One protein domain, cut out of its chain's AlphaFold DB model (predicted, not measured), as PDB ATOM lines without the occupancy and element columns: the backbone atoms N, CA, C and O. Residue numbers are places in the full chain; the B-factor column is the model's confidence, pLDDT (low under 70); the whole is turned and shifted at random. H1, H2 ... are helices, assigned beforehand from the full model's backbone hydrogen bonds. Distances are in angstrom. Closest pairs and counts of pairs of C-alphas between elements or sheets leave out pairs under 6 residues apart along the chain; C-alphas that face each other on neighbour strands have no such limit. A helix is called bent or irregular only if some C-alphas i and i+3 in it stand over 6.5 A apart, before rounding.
ATOM      1  N   LEU A 151      30.899 -29.344  26.919       95.00
ATOM      2  CA  LEU A 151      30.923 -28.268  27.908       95.00
ATOM      3  C   LEU A 151      29.525 -27.871  28.405       95.00
ATOM      4  O   LEU A 151      29.364 -27.627  29.595       95.00
ATOM      5  N   LEU A 152      28.513 -27.844  27.534       94.81
ATOM      6  CA  LEU A 152      27.143 -27.456  27.892       94.81
ATOM      7  C   LEU A 152      26.526 -28.311  29.019       94.81
ATOM      8  O   LEU A 152      26.119 -27.744  30.030       94.81
ATOM      9  N   PRO A 153      26.422 -29.650  28.917       94.69
ATOM     10  CA  PRO A 153      25.901 -30.456  30.012       94.69
ATOM     11  C   PRO A 153      26.830 -30.419  31.227       94.69
ATOM     12  O   PRO A 153      26.320 -30.421  32.341       94.69
ATOM     13  N   MET A 154      28.157 -30.321  31.052       93.88
ATOM     14  CA  MET A 154      29.080 -30.194  32.186       93.88
ATOM     15  C   MET A 154      28.806 -28.927  33.003       93.88
ATOM     16  O   MET A 154      28.686 -29.022  34.218       93.88
ATOM     17  N   THR A 155      28.620 -27.763  32.377       92.75
ATOM     18  CA  THR A 155      28.325 -26.517  33.108       92.75
ATOM     19  C   THR A 155      26.947 -26.530  33.770       92.75
ATOM     20  O   THR A 155      26.795 -25.973  34.857       92.75
ATOM     21  N   LEU A 156      25.958 -27.235  33.206       93.56
ATOM     22  CA  LEU A 156      24.664 -27.460  33.869       93.56
ATOM     23  C   LEU A 156      24.782 -28.303  35.154       93.56
ATOM     24  O   LEU A 156      23.898 -28.238  36.008       93.56
ATOM     25  N   LEU A 157      25.876 -29.055  35.328       91.56
ATOM     26  CA  LEU A 157      26.192 -29.775  36.564       91.56
ATOM     27  C   LEU A 157      26.900 -28.928  37.631       91.56
ATOM     28  O   LEU A 157      27.265 -29.477  38.669       91.56
ATOM     29  N   ALA A 158      27.051 -27.613  37.445       88.12
ATOM     30  CA  ALA A 158      27.773 -26.748  38.388       88.12
ATOM     31  C   ALA A 158      27.295 -26.877  39.841       88.12
ATOM     32  O   ALA A 158      28.107 -26.850  40.762       88.12
ATOM     33  N   ALA A 159      25.989 -27.065  40.050       85.44
ATOM     34  CA  ALA A 159      25.409 -27.200  41.384       85.44
ATOM     35  C   ALA A 159      25.677 -28.561  42.052       85.44
ATOM     36  O   ALA A 159      25.607 -28.658  43.274       85.44
ATOM     37  N   SER A 160      25.929 -29.621  41.276       86.38
ATOM     38  CA  SER A 160      26.157 -30.974  41.804       86.38
ATOM     39  C   SER A 160      27.628 -31.367  41.830       86.38
ATOM     40  O   SER A 160      28.061 -32.000  42.783       86.38
ATOM     41  N   GLU A 161      28.385 -30.995  40.797       86.56
ATOM     42  CA  GLU A 161      29.776 -31.401  40.585       86.56
ATOM     43  C   GLU A 161      30.652 -30.161  40.317       86.56
ATOM     44  O   GLU A 161      31.120 -29.950  39.191       86.56
ATOM     45  N   PRO A 162      30.884 -29.306  41.334       84.62
ATOM     46  CA  PRO A 162      31.575 -28.027  41.156       84.62
ATOM     47  C   PRO A 162      33.021 -28.206  40.679       84.62
ATOM     48  O   PRO A 162      33.512 -27.413  39.882       84.62
ATOM     49  N   THR A 163      33.694 -29.283  41.094       85.25
ATOM     50  CA  THR A 163      35.068 -29.588  40.668       85.25
ATOM     51  C   THR A 163      35.155 -29.859  39.168       85.25
ATOM     52  O   THR A 163      36.088 -29.397  38.513       85.25
ATOM     53  N   LEU A 164      34.181 -30.579  38.599       85.12
ATOM     54  CA  LEU A 164      34.142 -30.856  37.160       85.12
ATOM     55  C   LEU A 164      33.951 -29.559  36.369       85.12
ATOM     56  O   LEU A 164      34.625 -29.333  35.360       85.12
ATOM     57  N   VAL A 165      33.058 -28.690  36.847       87.44
ATOM     58  CA  VAL A 165      32.816 -27.386  36.226       87.44
ATOM     59  C   VAL A 165      34.007 -26.467  36.375       87.44
ATOM     60  O   VAL A 165      34.313 -25.777  35.427       87.44
ATOM     61  N   MET A 166      34.745 -26.499  37.480       86.81
ATOM     62  CA  MET A 166      35.932 -25.660  37.639       86.81
ATOM     63  C   MET A 166      36.957 -25.895  36.516       86.81
ATOM     64  O   MET A 166      37.430 -24.937  35.907       86.81
ATOM     65  N   TRP A 167      37.253 -27.158  36.195       88.62
ATOM     66  CA  TRP A 167      38.292 -27.510  35.222       88.62
ATOM     67  C   TRP A 167      37.817 -27.540  33.766       88.62
ATOM     68  O   TRP A 167      38.590 -27.214  32.865       88.62
ATOM     69  N   SER A 168      36.570 -27.935  33.502       91.75
ATOM     70  CA  SER A 168      36.122 -28.209  32.126       91.75
ATOM     71  C   SER A 168      36.123 -26.990  31.182       91.75
ATOM     72  O   SER A 168      36.623 -27.144  30.064       91.75
ATOM     73  N   PRO A 169      35.689 -25.770  31.571       92.62
ATOM     74  CA  PRO A 169      35.802 -24.576  30.740       92.62
ATOM     75  C   PRO A 169      37.251 -24.173  30.484       92.62
ATOM     76  O   PRO A 169      37.559 -23.742  29.379       92.62
ATOM     77  N   LEU A 170      38.160 -24.364  31.449       92.19
ATOM     78  CA  LEU A 170      39.588 -24.087  31.251       92.19
ATOM     79  C   LEU A 170      40.193 -25.018  30.195       92.19
ATOM     80  O   LEU A 170      40.905 -24.559  29.305       92.19
ATOM     81  N   MET A 171      39.864 -26.312  30.250       91.38
ATOM     82  CA  MET A 171      40.295 -27.279  29.235       91.38
ATOM     83  C   MET A 171      39.696 -26.964  27.857       91.38
ATOM     84  O   MET A 171      40.387 -27.072  26.845       91.38
ATOM     85  N   ALA A 172      38.433 -26.529  27.805       93.62
ATOM     86  CA  ALA A 172      37.788 -26.125  26.559       93.62
ATOM     87  C   ALA A 172      38.426 -24.864  25.954       93.62
ATOM     88  O   ALA A 172      38.705 -24.833  24.755       93.62
ATOM     89  N   MET A 173      38.719 -23.862  26.787       92.50
ATOM     90  CA  MET A 173      39.432 -22.644  26.395       92.50
ATOM     91  C   MET A 173      40.817 -22.980  25.837       92.50
ATOM     92  O   MET A 173      41.152 -22.546  24.736       92.50
ATOM     93  N   LEU A 174      41.580 -23.827  26.534       92.38
ATOM     94  CA  LEU A 174      42.884 -24.292  26.065       92.38
ATOM     95  C   LEU A 174      42.780 -25.014  24.713       92.38
ATOM     96  O   LEU A 174      43.568 -24.744  23.809       92.38
ATOM     97  N   SER A 175      41.786 -25.890  24.542       92.00
ATOM     98  CA  SER A 175      41.563 -26.608  23.280       92.00
ATOM     99  C   SER A 175      41.222 -25.682  22.108       92.00
ATOM    100  O   SER A 175      41.504 -26.045  20.968       92.00
ATOM    101  N   MET A 176      40.597 -24.528  22.357       92.00
ATOM    102  CA  MET A 176      40.210 -23.553  21.326       92.00
ATOM    103  C   MET A 176      41.244 -22.441  21.111       92.00
ATOM    104  O   MET A 176      41.056 -21.595  20.235       92.00
ATOM    105  N   TYR A 177      42.338 -22.427  21.874       92.50
ATOM    106  CA  TYR A 177      43.363 -21.389  21.777       92.50
ATOM    107  C   TYR A 177      43.924 -21.195  20.353       92.50
ATOM    108  O   TYR A 177      43.965 -20.047  19.904       92.50
ATOM    109  N   PRO A 178      44.298 -22.251  19.589       90.62
ATOM    110  CA  PRO A 178      44.838 -22.073  18.238       90.62
ATOM    111  C   PRO A 178      43.860 -21.376  17.284       90.62
ATOM    112  O   PRO A 178      44.289 -20.586  16.443       90.62
ATOM    113  N   LEU A 179      42.557 -21.638  17.430       90.75
ATOM    114  CA  LEU A 179      41.500 -20.982  16.659       90.75
ATOM    115  C   LEU A 179      41.428 -19.490  16.983       90.75
ATOM    116  O   LEU A 179      41.535 -18.647  16.100       90.75
ATOM    117  N   LEU A 180      41.294 -19.175  18.272       91.94
ATOM    118  CA  LEU A 180      41.106 -17.809  18.765       91.94
ATOM    119  C   LEU A 180      42.331 -16.931  18.496       91.94
ATOM    120  O   LEU A 180      42.201 -15.728  18.268       91.94
ATOM    121  N   HIS A 181      43.519 -17.540  18.485       93.12
ATOM    122  CA  HIS A 181      44.752 -16.880  18.084       93.12
ATOM    123  C   HIS A 181      44.743 -16.508  16.594       93.12
ATOM    124  O   HIS A 181      45.152 -15.404  16.242       93.12
ATOM    125  N   ARG A 182      44.261 -17.396  15.712       91.62
ATOM    126  CA  ARG A 182      44.138 -17.105  14.271       91.62
ATOM    127  C   ARG A 182      43.097 -16.027  13.978       91.62
ATOM    128  O   ARG A 182      43.322 -15.214  13.090       91.62
ATOM    129  N   ASP A 183      42.017 -15.990  14.753       93.69
ATOM    130  CA  ASP A 183      40.939 -15.005  14.607       93.69
ATOM    131  C   ASP A 183      41.279 -13.629  15.229       93.69
ATOM    132  O   ASP A 183      40.486 -12.694  15.140       93.69
ATOM    133  N   GLY A 184      42.446 -13.476  15.872       94.19
ATOM    134  CA  GLY A 184      42.910 -12.202  16.437       94.19
ATOM    135  C   GLY A 184      42.202 -11.763  17.729       94.19
ATOM    136  O   GLY A 184      42.376 -10.631  18.176       94.19
ATOM    137  N   VAL A 185      41.433 -12.644  18.376       96.12
ATOM    138  CA  VAL A 185      40.595 -12.329  19.556       96.12
ATOM    139  C   VAL A 185      41.256 -12.688  20.896       96.12
ATOM    140  O   VAL A 185      40.591 -12.965  21.897       96.12
ATOM    141  N   ILE A 186      42.588 -12.655  20.943       94.81
ATOM    142  CA  ILE A 186      43.395 -13.098  22.095       94.81
ATOM    143  C   ILE A 186      43.107 -12.267  23.355       94.81
ATOM    144  O   ILE A 186      43.082 -12.814  24.455       94.81
ATOM    145  N   MET A 187      42.832 -10.967  23.206       93.19
ATOM    146  CA  MET A 187      42.505 -10.084  24.336       93.19
ATOM    147  C   MET A 187      41.213 -10.500  25.049       93.19
ATOM    148  O   MET A 187      41.154 -10.511  26.275       93.19
ATOM    149  N   ALA A 188      40.179 -10.882  24.292       94.12
ATOM    150  CA  ALA A 188      38.934 -11.379  24.874       94.12
ATOM    151  C   ALA A 188      39.144 -12.752  25.533       94.12
ATOM    152  O   ALA A 188      38.622 -13.006  26.620       94.12
ATOM    153  N   TYR A 189      39.951 -13.618  24.913       94.31
ATOM    154  CA  TYR A 189      40.332 -14.913  25.477       94.31
ATOM    155  C   TYR A 189      41.040 -14.768  26.833       94.31
ATOM    156  O   TYR A 189      40.625 -15.390  27.811       94.31
ATOM    157  N   SER A 190      42.071 -13.926  26.923       93.88
ATOM    158  CA  SER A 190      42.827 -13.735  28.164       93.88
ATOM    159  C   SER A 190      41.978 -13.073  29.251       93.88
ATOM    160  O   SER A 190      41.972 -13.547  30.386       93.88
ATOM    161  N   ALA A 191      41.196 -12.042  28.908       95.31
ATOM    162  CA  ALA A 191      40.301 -11.377  29.852       95.31
ATOM    163  C   ALA A 191      39.254 -12.343  30.433       95.31
ATOM    164  O   ALA A 191      39.086 -12.414  31.649       95.31
ATOM    165  N   THR A 192      38.582 -13.132  29.589       93.56
ATOM    166  CA  THR A 192      37.565 -14.096  30.047       93.56
ATOM    167  C   THR A 192      38.164 -15.244  30.857       93.56
ATOM    168  O   THR A 192      37.572 -15.642  31.860       93.56
ATOM    169  N   ALA A 193      39.356 -15.730  30.498       92.88
ATOM    170  CA  ALA A 193      40.069 -16.736  31.283       92.88
ATOM    171  C   ALA A 193      40.449 -16.213  32.680       92.88
ATOM    172  O   ALA A 193      40.242 -16.912  33.671       92.88
ATOM    173  N   LEU A 194      40.947 -14.975  32.778       92.94
ATOM    174  CA  LEU A 194      41.294 -14.349  34.058       92.94
ATOM    175  C   LEU A 194      40.064 -14.114  34.935       92.94
ATOM    176  O   LEU A 194      40.087 -14.455  36.114       92.94
ATOM    177  N   VAL A 195      38.978 -13.588  34.361       94.00
ATOM    178  CA  VAL A 195      37.706 -13.406  35.079       94.00
ATOM    179  C   VAL A 195      37.181 -14.745  35.593       94.00
ATOM    180  O   VAL A 195      36.752 -14.837  36.740       94.00
ATOM    181  N   TYR A 196      37.258 -15.800  34.778       91.69
ATOM    182  CA  TYR A 196      36.827 -17.133  35.181       91.69
ATOM    183  C   TYR A 196      37.677 -17.698  36.329       91.69
ATOM    184  O   TYR A 196      37.131 -18.193  37.314       91.69
ATOM    185  N   LEU A 197      39.007 -17.582  36.250       90.75
ATOM    186  CA  LEU A 197      39.908 -18.009  37.324       90.75
ATOM    187  C   LEU A 197      39.663 -17.228  38.619       90.75
ATOM    188  O   LEU A 197      39.589 -17.834  39.685       90.75
ATOM    189  N   ALA A 198      39.472 -15.911  38.529       89.94
ATOM    190  CA  ALA A 198      39.150 -15.071  39.679       89.94
ATOM    191  C   ALA A 198      37.809 -15.466  40.320       89.94
ATOM    192  O   ALA A 198      37.711 -15.543  41.541       89.94
ATOM    193  N   ALA A 199      36.794 -15.780  39.509       87.50
ATOM    194  CA  ALA A 199      35.496 -16.236  40.000       87.50
ATOM    195  C   ALA A 199      35.564 -17.614  40.682       87.50
ATOM    196  O   ALA A 199      34.789 -17.883  41.598       87.50
ATOM    197  N   MET A 200      36.471 -18.493  40.245       83.88
ATOM    198  CA  MET A 200      36.609 -19.855  40.778       83.88
ATOM    199  C   MET A 200      37.631 -19.978  41.923       83.88
ATOM    200  O   MET A 200      37.601 -20.976  42.642       83.88
ATOM    201  N   ALA A 201      38.499 -18.985  42.133       77.19
ATOM    202  CA  ALA A 201      39.505 -18.978  43.201       77.19
ATOM    203  C   ALA A 201      38.934 -19.178  44.627       77.19
ATOM    204  O   ALA A 201      39.501 -19.973  45.372       77.19
ATOM    205  N   PRO A 202      37.790 -18.579  45.020       72.56
ATOM    206  CA  PRO A 202      37.210 -18.823  46.346       72.56
ATOM    207  C   PRO A 202      36.726 -20.271  46.524       72.56
ATOM    208  O   PRO A 202      36.761 -20.834  47.617       72.56
ATOM    209  N   SER A 203      36.268 -20.886  45.432       65.38
ATOM    210  CA  SER A 203      35.727 -22.247  45.417       65.38
ATOM    211  C   SER A 203      36.828 -23.310  45.468       65.38
ATOM    212  O   SER A 203      36.617 -24.387  46.027       65.38
ATOM    213  N   SER A 204      38.009 -23.021  44.908       63.34
ATOM    214  CA  SER A 204      39.144 -23.950  44.905       63.34
ATOM    215  C   SER A 204      39.764 -24.107  46.296       63.34
ATOM    216  O   SER A 204      40.093 -25.228  46.682       63.34
ATOM    217  N   GLU A 205      39.840 -23.029  47.086       64.38
ATOM    218  CA  GLU A 205      40.312 -23.079  48.476       64.38
ATOM    219  C   GLU A 205      39.390 -23.932  49.356       64.38
ATOM    220  O   GLU A 205      39.860 -24.792  50.105       64.38
ATOM    221  N   GLN A 206      38.073 -23.774  49.212       61.31
ATOM    222  CA  GLN A 206      37.089 -24.573  49.949       61.31
ATOM    223  C   GLN A 206      37.136 -26.055  49.550       61.31
ATOM    224  O   GLN A 206      37.111 -26.937  50.413       61.31
ATOM    225  N   ALA A 207      37.255 -26.347  48.251       61.12
ATOM    226  CA  ALA A 207      37.374 -27.717  47.756       61.12
ATOM    227  C   ALA A 207      38.669 -28.394  48.237       61.12
ATOM    228  O   ALA A 207      38.645 -29.554  48.658       61.12
ATOM    229  N   LEU A 208      39.791 -27.668  48.222       64.44
ATOM    230  CA  LEU A 208      41.078 -28.167  48.700       64.44
ATOM    231  C   LEU A 208      41.036 -28.459  50.203       64.44
ATOM    232  O   LEU A 208      41.508 -29.513  50.624       64.44
ATOM    233  N   GLN A 209      40.415 -27.591  51.006       62.22
ATOM    234  CA  GLN A 209      40.251 -27.834  52.440       62.22
ATOM    235  C   GLN A 209      39.416 -29.086  52.719       62.22
ATOM    236  O   GLN A 209      39.846 -29.942  53.489       62.22
ATOM    237  N   VAL A 210      38.265 -29.260  52.060       64.56
ATOM    238  CA  VAL A 210      37.428 -30.464  52.227       64.56
ATOM    239  C   VAL A 210      38.187 -31.733  51.831       64.56
ATOM    240  O   VAL A 210      38.125 -32.738  52.545       64.56
ATOM    241  N   LEU A 211      38.943 -31.699  50.729       65.06
ATOM    242  CA  LEU A 211      39.762 -32.832  50.297       65.06
ATOM    243  C   LEU A 211      40.876 -33.145  51.300       65.06
ATOM    244  O   LEU A 211      41.047 -34.314  51.656       65.06
ATOM    245  N   LEU A 212      41.575 -32.128  51.807       68.88
ATOM    246  CA  LEU A 212      42.591 -32.289  52.846       68.88
ATOM    247  C   LEU A 212      41.982 -32.902  54.111       68.88
ATOM    248  O   LEU A 212      42.464 -33.949  54.535       68.88
ATOM    249  N   PHE A 213      40.872 -32.364  54.629       66.12
ATOM    250  CA  PHE A 213      40.175 -32.908  55.804       66.12
ATOM    251  C   PHE A 213      39.662 -34.340  55.592       66.12
ATOM    252  O   PHE A 213      39.714 -35.165  56.507       66.12
ATOM    253  N   SER A 214      39.183 -34.674  54.391       67.56
ATOM    254  CA  SER A 214      38.753 -36.042  54.067       67.56
ATOM    255  C   SER A 214      39.925 -37.033  54.050       67.56
ATOM    256  O   SER A 214      39.764 -38.189  54.448       67.56
ATOM    257  N   LYS A 215      41.116 -36.575  53.642       65.88
ATOM    258  CA  LYS A 215      42.349 -37.367  53.628       65.88
ATOM    259  C   LYS A 215      42.913 -37.545  55.036       65.88
ATOM    260  O   LYS A 215      43.296 -38.660  55.373       65.88
TER     261      LYS A 215
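AT A GLANCE: This is residues 151 to 215 of the 285 residues of a protein of Chlamydomonas eustigma (UniProt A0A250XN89). The long bent helix H3 folds back along H2 through its first arm, H3a, making a long, loosely built helical hairpin, while its second arm, H3b, turns away and residues 208 to 215 stick out. The short helix H1 packs on residues 164 to 172 of H2 and stays apart from both arms of H3. The printed part has 65 residues with three named helices, in the order H1, H2, H3, and no named strand; the class is all helix. The whole is loose, with a radius of gyration of the C-alphas of 14.0 A, and only just elongated, spanning 44 by 22 by 17 A.

IN THESE COORDINATES: H3, residues 186 to 215, was assigned as one helix by its hydrogen bonds but is bent: C-alphas 199 and 202 are 7.1 A apart. Its arm H3a, residues 186 to 199, is 19.8 A long, and H3b, residues 202 to 215, is 20.6 A long and ends with C-alpha 215 at (42.349, -37.367, 53.628). H2, residues 162 to 182, is 31.6 A long and begins with C-alpha 162 at (31.575, -28.027, 41.156). It is irregular, with C-alphas 175 and 178 7.5 A apart, and has a kink of 45 degrees near residue 176. H1, residues 151 to 156, is 8.7 A long and begins with C-alpha 151 at (30.923, -28.268, 27.908).

HOW THE PARTS SIT: H3a and H3b stand at a steep tilt of 52 degrees. H2 and H3a form a hairpin and touch, opposite ways at a shallow tilt of 10 degrees; their closest C-alphas, Leu 180 and Ile 186, are 6.2 A apart. H2 and H3b are close but not clearly touching, with the closest C-alphas, Thr 163 and Ala 207, 7.7 A apart. H1 and H2 form a hairpin too; H1 touches H2 at residues 164 to 172 alone, opposite ways at a shallow tilt of 29 degrees, with the closest C-alphas, Thr 155 and Val 165, 5.5 A apart. H1 is apart from H3a and H3b. Every O i to N i+4 pair is within hydrogen-bond range in H1 and H3a, against 13 of 17 in H2 and 9 of 10 in H3b.

THE WHOLE: The two C-alphas farthest apart, Asp 183 and Lys 215, are 45.0 A apart. Residues 208 to 215 stand free. The printed part has no cut, and both links are tight. Residues 203 to 215 have pLDDT under 70.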